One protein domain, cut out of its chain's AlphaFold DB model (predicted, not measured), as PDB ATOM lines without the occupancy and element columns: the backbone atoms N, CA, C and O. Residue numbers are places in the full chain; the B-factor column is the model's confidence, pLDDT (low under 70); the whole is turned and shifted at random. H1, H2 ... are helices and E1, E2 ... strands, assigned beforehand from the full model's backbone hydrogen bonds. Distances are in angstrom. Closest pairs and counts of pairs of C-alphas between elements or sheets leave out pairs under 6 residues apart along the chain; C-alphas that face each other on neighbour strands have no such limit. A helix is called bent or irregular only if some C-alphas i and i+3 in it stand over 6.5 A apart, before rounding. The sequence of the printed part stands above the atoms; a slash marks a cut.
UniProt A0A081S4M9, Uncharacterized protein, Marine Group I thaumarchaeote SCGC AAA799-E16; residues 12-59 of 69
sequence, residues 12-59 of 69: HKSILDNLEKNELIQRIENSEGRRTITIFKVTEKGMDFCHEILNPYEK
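What this domain is: This is residues 12 to 59 of the 69 residues of an uncharacterized protein of Marine Group I thaumarchaeote SCGC AAA799-E16 (UniProt A0A081S4M9). What shape do these atoms make? A long hairpin of two strands, E1 and E2, and the helix H2 beyond its open end make a rod, with the short helix H1 packed at the start of E1. The turn end of the hairpin, residues 31 to 36, and residues 51 to 59 of H2 stick out free at the two ends. What is it made of? The printed part has 48 residues, with two named helices and two named strands in the order H1 E1 E2 H2; the sheet is E1 - E2, antiparallel, and the class is mixed, helices and strands. It is loose, with a radius of gyration of the C-alphas of 13.4 A and spans of 45 by 20 by 17 A.

How they stand to each other: How do the strands pair? E1, residues 25 to 32, and E2, residues 35 to 42, form a hairpin, antiparallel at 157 degrees between directions. N 26 and O 41, 2.7 A apart, and N 37 and O 30, 2.8 A apart, are within hydrogen-bond range. Where are the helices? H1, residues 12 to 21, comes closest to E1 at the C-alphas of Leu 19 and Ile 25, 5.7 A apart, and H1 and E2 are near each other, with 5 pairs of C-alphas within 10 A. H2, residues 44 to 59, comes closest to E1 at the C-alphas of Ile 25 and Gly 46, 6.2 A apart; H1 and H2 are apart. How complete are the helix backbones? O i to N i+4 pairs are within hydrogen-bond range in 5 of 6 cases in H1 and 10 of 12 in H2.

Where its parts are: How long are the strands? E1 spans 21.6 A from C-alpha 25 at (10.125, -40.663, 47.210), and E2 22.8 A. How long are the helices? H1 spans 14.6 A from C-alpha 12 at (11.045, -55.315, 45.188), and H2 21.8 A to C-alpha 59 at (29.197, -43.930, 60.253). H2 is neither bent nor irregular, but only just: C-alphas 52 and 55 are 6.5 A apart.

The domain as a whole: How far does it reach? The two C-alphas farthest apart, those of Arg 34 and Lys 59, are 44.9 A apart. Is it continuous and confident? The printed part has no cut, and the links H1 to E1, E1 to E2 and E2 to H2 are tight. The mean pLDDT of the printed part is 90.3, and no printed residue is under 70.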
ATOM      1  N   HIS A  12      10.761 -56.390  44.233       81.12
ATOM      2  CA  HIS A  12      11.045 -55.315  45.188       81.12
ATOM      3  C   HIS A  12      10.143 -54.089  45.021       81.12
ATOM      4  O   HIS A  12      10.387 -53.060  45.648       81.12
ATOM      5  N   LYS A  13       9.080 -54.193  44.216       84.25
ATOM      6  CA  LYS A  13       8.106 -53.117  44.006       84.25
ATOM      7  C   LYS A  13       7.531 -52.610  45.330       84.25
ATOM      8  O   LYS A  13       7.424 -51.405  45.522       84.25
ATOM      9  N   SER A  14       7.283 -53.521  46.272       88.81
ATOM     10  CA  SER A  14       6.780 -53.189  47.608       88.81
ATOM     11  C   SER A  14       7.688 -52.231  48.380       88.81
ATOM     12  O   SER A  14       7.181 -51.443  49.171       88.81
ATOM     13  N   ILE A  15       9.007 -52.253  48.155       88.44
ATOM     14  CA  ILE A  15       9.940 -51.308  48.782       88.44
ATOM     15  C   ILE A  15       9.666 -49.903  48.249       88.44
ATOM     16  O   ILE A  15       9.503 -48.978  49.034       88.44
ATOM     17  N   LEU A  16       9.549 -49.756  46.927       88.06
ATOM     18  CA  LEU A  16       9.245 -48.472  46.293       88.06
ATOM     19  C   LEU A  16       7.855 -47.965  46.689       88.06
ATOM     20  O   LEU A  16       7.725 -46.795  47.030       88.06
ATOM     21  N   ASP A  17       6.846 -48.839  46.714       90.69
ATOM     22  CA  ASP A  17       5.494 -48.475  47.154       90.69
ATOM     23  C   ASP A  17       5.490 -48.024  48.632       90.69
ATOM     24  O   ASP A  17       4.810 -47.065  48.986       90.69
ATOM     25  N   ASN A  18       6.287 -48.655  49.506       93.31
ATOM     26  CA  ASN A  18       6.430 -48.202  50.895       93.31
ATOM     27  C   ASN A  18       7.184 -46.873  51.003       93.31
ATOM     28  O   ASN A  18       6.773 -46.018  51.781       93.31
ATOM     29  N   LEU A  19       8.266 -46.679  50.249       92.56
ATOM     30  CA  LEU A  19       9.004 -45.412  50.246       92.56
ATOM     31  C   LEU A  19       8.121 -44.256  49.757       92.56
ATOM     32  O   LEU A  19       8.181 -43.164  50.318       92.56
ATOM     33  N   GLU A  20       7.276 -44.507  48.757       93.31
ATOM     34  CA  GLU A  20       6.296 -43.546  48.249       93.31
ATOM     35  C   GLU A  20       5.203 -43.261  49.288       93.31
ATOM     36  O   GLU A  20       4.938 -42.103  49.598       93.31
ATOM     37  N   LYS A  21       4.640 -44.303  49.919       95.31
ATOM     38  CA  LYS A  21       3.633 -44.164  50.986       95.31
ATOM     39  C   LYS A  21       4.146 -43.380  52.198       95.31
ATOM     40  O   LYS A  21       3.367 -42.710  52.866       95.31
ATOM     41  N   ASN A  22       5.440 -43.479  52.496       94.62
ATOM     42  CA  ASN A  22       6.087 -42.716  53.567       94.62
ATOM     43  C   ASN A  22       6.562 -41.325  53.113       94.62
ATOM     44  O   ASN A  22       7.185 -40.610  53.901       94.62
ATOM     45  N   GLU A  23       6.261 -40.934  51.871       94.81
ATOM     46  CA  GLU A  23       6.606 -39.643  51.268       94.81
ATOM     47  C   GLU A  23       8.118 -39.395  51.187       94.81
ATOM     48  O   GLU A  23       8.560 -38.251  51.158       94.81
ATOM     49  N   LEU A  24       8.932 -40.455  51.168       94.94
ATOM     50  CA  LEU A  24      10.390 -40.359  51.019       94.94
ATOM     51  C   LEU A  24      10.796 -40.241  49.546       94.94
ATOM     52  O   LEU A  24      11.829 -39.663  49.211       94.94
ATOM     53  N   ILE A  25       9.975 -40.799  48.655       94.44
ATOM     54  CA  ILE A  25      10.125 -40.663  47.210       94.44
ATOM     55  C   ILE A  25       8.785 -40.297  46.578       94.44
ATOM     56  O   ILE A  25       7.724 -40.630  47.095       94.44
ATOM     57  N   GLN A  26       8.847 -39.655  45.422       94.56
ATOM     58  CA  GLN A  26       7.714 -39.348  44.572       94.56
ATOM     59  C   GLN A  26       7.822 -40.141  43.271       94.56
ATOM     60  O   GLN A  26       8.877 -40.163  42.627       94.56
ATOM     61  N   ARG A  27       6.711 -40.749  42.859       91.25
ATOM     62  CA  ARG A  27       6.558 -41.376  41.547       91.25
ATOM     63  C   ARG A  27       6.009 -40.371  40.540       91.25
ATOM     64  O   ARG A  27       5.045 -39.667  40.814       91.25
ATOM     65  N   ILE A  28       6.632 -40.317  39.370       90.19
ATOM     66  CA  ILE A  28       6.221 -39.490  38.236       90.19
ATOM     67  C   ILE A  28       6.106 -40.411  37.028       90.19
ATOM     68  O   ILE A  28       7.079 -41.056  36.640       90.19
ATOM     69  N   GLU A  29       4.918 -40.491  36.442       88.94
ATOM     70  CA  GLU A  29       4.669 -41.292  35.246       88.94
ATOM     71  C   GLU A  29       4.616 -40.375  34.028       88.94
ATOM     72  O   GLU A  29       3.731 -39.532  33.911       88.94
ATOM     73  N   ASN A  30       5.580 -40.546  33.124       86.94
ATOM     74  CA  ASN A  30       5.639 -39.824  31.861       86.94
ATOM     75  C   ASN A  30       5.306 -40.783  30.720       86.94
ATOM     76  O   ASN A  30       5.967 -41.809  30.532       86.94
ATOM     77  N   SER A  31       4.282 -40.451  29.944       84.31
ATOM     78  CA  SER A  31       3.925 -41.171  28.725       84.31
ATOM     79  C   SER A  31       4.649 -40.557  27.527       84.31
ATOM     80  O   SER A  31       4.219 -39.541  26.989       84.31
ATOM     81  N   GLU A  32       5.729 -41.199  27.088       81.50
ATOM     82  CA  GLU A  32       6.477 -40.827  25.885       81.50
ATOM     83  C   GLU A  32       5.993 -41.702  24.713       81.50
ATOM     84  O   GLU A  32       6.464 -42.824  24.477       81.50
ATOM     85  N   GLY A  33       4.980 -41.212  23.992       83.69
ATOM     86  CA  GLY A  33       4.358 -41.923  22.872       83.69
ATOM     87  C   GLY A  33       3.669 -43.225  23.306       83.69
ATOM     88  O   GLY A  33       2.649 -43.196  23.983       83.69
ATOM     89  N   ARG A  34       4.210 -44.388  22.902       82.06
ATOM     90  CA  ARG A  34       3.693 -45.725  23.288       82.06
ATOM     91  C   ARG A  34       4.339 -46.299  24.556       82.06
ATOM     92  O   ARG A  34       3.977 -47.397  24.973       82.06
ATOM     93  N   ARG A  35       5.340 -45.626  25.132       81.62
ATOM     94  CA  ARG A  35       6.078 -46.111  26.306       81.62
ATOM     95  C   ARG A  35       5.706 -45.274  27.523       81.62
ATOM     96  O   ARG A  35       5.761 -44.053  27.474       81.62
ATOM     97  N   THR A  36       5.370 -45.943  28.621       83.56
ATOM     98  CA  THR A  36       5.216 -45.289  29.926       83.56
ATOM     99  C   THR A  36       6.526 -45.436  30.687       83.56
ATOM    100  O   THR A  36       7.022 -46.550  30.863       83.56
ATOM    101  N   ILE A  37       7.109 -44.311  31.087       85.06
ATOM    102  CA  ILE A  37       8.337 -44.239  31.871       85.06
ATOM    103  C   ILE A  37       7.959 -43.790  33.277       85.06
ATOM    104  O   ILE A  37       7.487 -42.674  33.480       85.06
ATOM    105  N   THR A  38       8.195 -44.658  34.253       84.69
ATOM    106  CA  THR A  38       8.028 -44.332  35.670       84.69
ATOM    107  C   THR A  38       9.361 -43.850  36.234       84.69
ATOM    108  O   THR A  38      10.337 -44.601  36.263       84.69
ATOM    109  N   ILE A  39       9.403 -42.599  36.679       85.50
ATOM    110  CA  ILE A  39      10.563 -41.956  37.295       85.50
ATOM    111  C   ILE A  39      10.290 -41.814  38.790       85.50
ATOM    112  O   ILE A  39       9.251 -41.292  39.185       85.50
ATOM    113  N   PHE A  40      11.237 -42.242  39.619       88.56
ATOM    114  CA  PHE A  40      11.197 -42.014  41.060       88.56
ATOM    115  C   PHE A  40      12.174 -40.899  41.421       88.56
ATOM    116  O   PHE A  40      13.344 -40.957  41.037       88.56
ATOM    117  N   LYS A  41      11.701 -39.885  42.144       91.25
ATOM    118  CA  LYS A  41      12.524 -38.785  42.663       91.25
ATOM    119  C   LYS A  41      12.486 -38.783  44.183       91.25
ATOM    120  O   LYS A  41      11.448 -39.076  44.760       91.25
ATOM    121  N   VAL A  42      13.600 -38.453  44.825       93.62
ATOM    122  CA  VAL A  42      13.633 -38.236  46.277       93.62
ATOM    123  C   VAL A  42      12.893 -36.938  46.611       93.62
ATOM    124  O   VAL A  42      12.990 -35.967  45.861       93.62
ATOM    125  N   THR A  43      12.130 -36.941  47.701       96.12
ATOM    126  CA  THR A  43      11.474 -35.741  48.248       96.12
ATOM    127  C   THR A  43      12.408 -35.028  49.228       96.12
ATOM    128  O   THR A  43      13.404 -35.606  49.663       96.12
ATOM    129  N   GLU A  44      12.084 -33.800  49.639       96.19
ATOM    130  CA  GLU A  44      12.838 -33.106  50.699       96.19
ATOM    131  C   GLU A  44      12.883 -33.936  51.990       96.19
ATOM    132  O   GLU A  44      13.960 -34.223  52.502       96.19
ATOM    133  N   LYS A  45      11.735 -34.480  52.415       95.25
ATOM    134  CA  LYS A  45      11.630 -35.409  53.552       95.25
ATOM    135  C   LYS A  45      12.533 -36.637  53.400       95.25
ATOM    136  O   LYS A  45      13.147 -37.091  54.363       95.25
ATOM    137  N   GLY A  46      12.604 -37.203  52.194       94.75
ATOM    138  CA  GLY A  46      13.490 -38.324  51.891       94.75
ATOM    139  C   GLY A  46      14.966 -37.954  51.999       94.75
ATOM    140  O   GLY A  46      15.761 -38.751  52.499       94.75
ATOM    141  N   MET A  47      15.324 -36.746  51.563       95.25
ATOM    142  CA  MET A  47      16.680 -36.218  51.677       95.25
ATOM    143  C   MET A  47      17.067 -36.003  53.144       95.25
ATOM    144  O   MET A  47      18.119 -36.480  53.572       95.25
ATOM    145  N   ASP A  48      16.185 -35.383  53.927       96.44
ATOM    146  CA  ASP A  48      16.390 -35.160  55.360       96.44
ATOM    147  C   ASP A  48      16.544 -36.488  56.104       96.44
ATOM    148  O   ASP A  48      17.473 -36.660  56.886       96.44
ATOM    149  N   PHE A  49      15.709 -37.486  55.796       94.19
ATOM    150  CA  PHE A  49      15.852 -38.830  56.359       94.19
ATOM    151  C   PHE A  49      17.225 -39.449  56.055       94.19
ATOM    152  O   PHE A  49      17.843 -40.067  56.926       94.19
ATOM    153  N   CYS A  50      17.734 -39.284  54.830       91.62
ATOM    154  CA  CYS A  50      19.067 -39.775  54.488       91.62
ATOM    155  C   CYS A  50      20.153 -39.081  55.320       91.62
ATOM    156  O   CYS A  50      21.076 -39.743  55.794       91.62
ATOM    157  N   HIS A  51      20.039 -37.770  55.525       93.88
ATOM    158  CA  HIS A  51      21.016 -36.994  56.282       93.88
ATOM    159  C   HIS A  51      20.971 -37.252  57.788       93.88
ATOM    160  O   HIS A  51      22.023 -37.436  58.396       93.88
ATOM    161  N   GLU A  52      19.778 -37.315  58.368       94.81
ATOM    162  CA  GLU A  52      19.596 -37.394  59.816       94.81
ATOM    163  C   GLU A  52      19.674 -38.828  60.343       94.81
ATOM    164  O   GLU A  52      20.069 -39.047  61.484       94.81
ATOM    165  N   ILE A  53      19.319 -39.824  59.522       93.06
ATOM    166  CA  ILE A  53      19.232 -41.223  59.963       93.06
ATOM    167  C   ILE A  53      20.258 -42.098  59.253       93.06
ATOM    168  O   ILE A  53      21.083 -42.735  59.913       93.06
ATOM    169  N   LEU A  54      20.239 -42.140  57.916       88.94
ATOM    170  CA  LEU A  54      21.101 -43.073  57.180       88.94
ATOM    171  C   LEU A  54      22.581 -42.702  57.294       88.94
ATOM    172  O   LEU A  54      23.400 -43.581  57.536       88.94
ATOM    173  N   ASN A  55      22.940 -41.423  57.175       89.06
ATOM    174  CA  ASN A  55      24.336 -40.993  57.252       89.06
ATOM    175  C   ASN A  55      24.982 -41.304  58.619       89.06
ATOM    176  O   ASN A  55      26.086 -41.855  58.634       89.06
ATOM    177  N   PRO A  56      24.352 -41.002  59.771       91.94
ATOM    178  CA  PRO A  56      24.861 -41.439  61.068       91.94
ATOM    179  C   PRO A  56      24.924 -42.960  61.197       91.94
ATOM    180  O   PRO A  56      25.911 -43.480  61.714       91.94
ATOM    181  N   TYR A  57      23.916 -43.675  60.690       91.81
ATOM    182  CA  TYR A  57      23.912 -45.135  60.700       91.81
ATOM    183  C   TYR A  57      25.108 -45.713  59.931       91.81
ATOM    184  O   TYR A  57      25.801 -46.581  60.453       91.81
ATOM    185  N   GLU A  58      25.420 -45.186  58.742       88.69
ATOM    186  CA  GLU A  58      26.590 -45.605  57.957       88.69
ATOM    187  C   GLU A  58      27.918 -45.306  58.660       88.69
ATOM    188  O   GLU A  58      28.872 -46.061  58.497       88.69
ATOM    189  N   LYS A  59      28.000 -44.226  59.448       88.19
ATOM    190  CA  LYS A  59      29.197 -43.930  60.253       88.19
ATOM    191  C   LYS A  59      29.397 -44.949  61.376       88.19
ATOM    192  O   LYS A  59      30.535 -45.264  61.704       88.19
TER     193      LYS A  59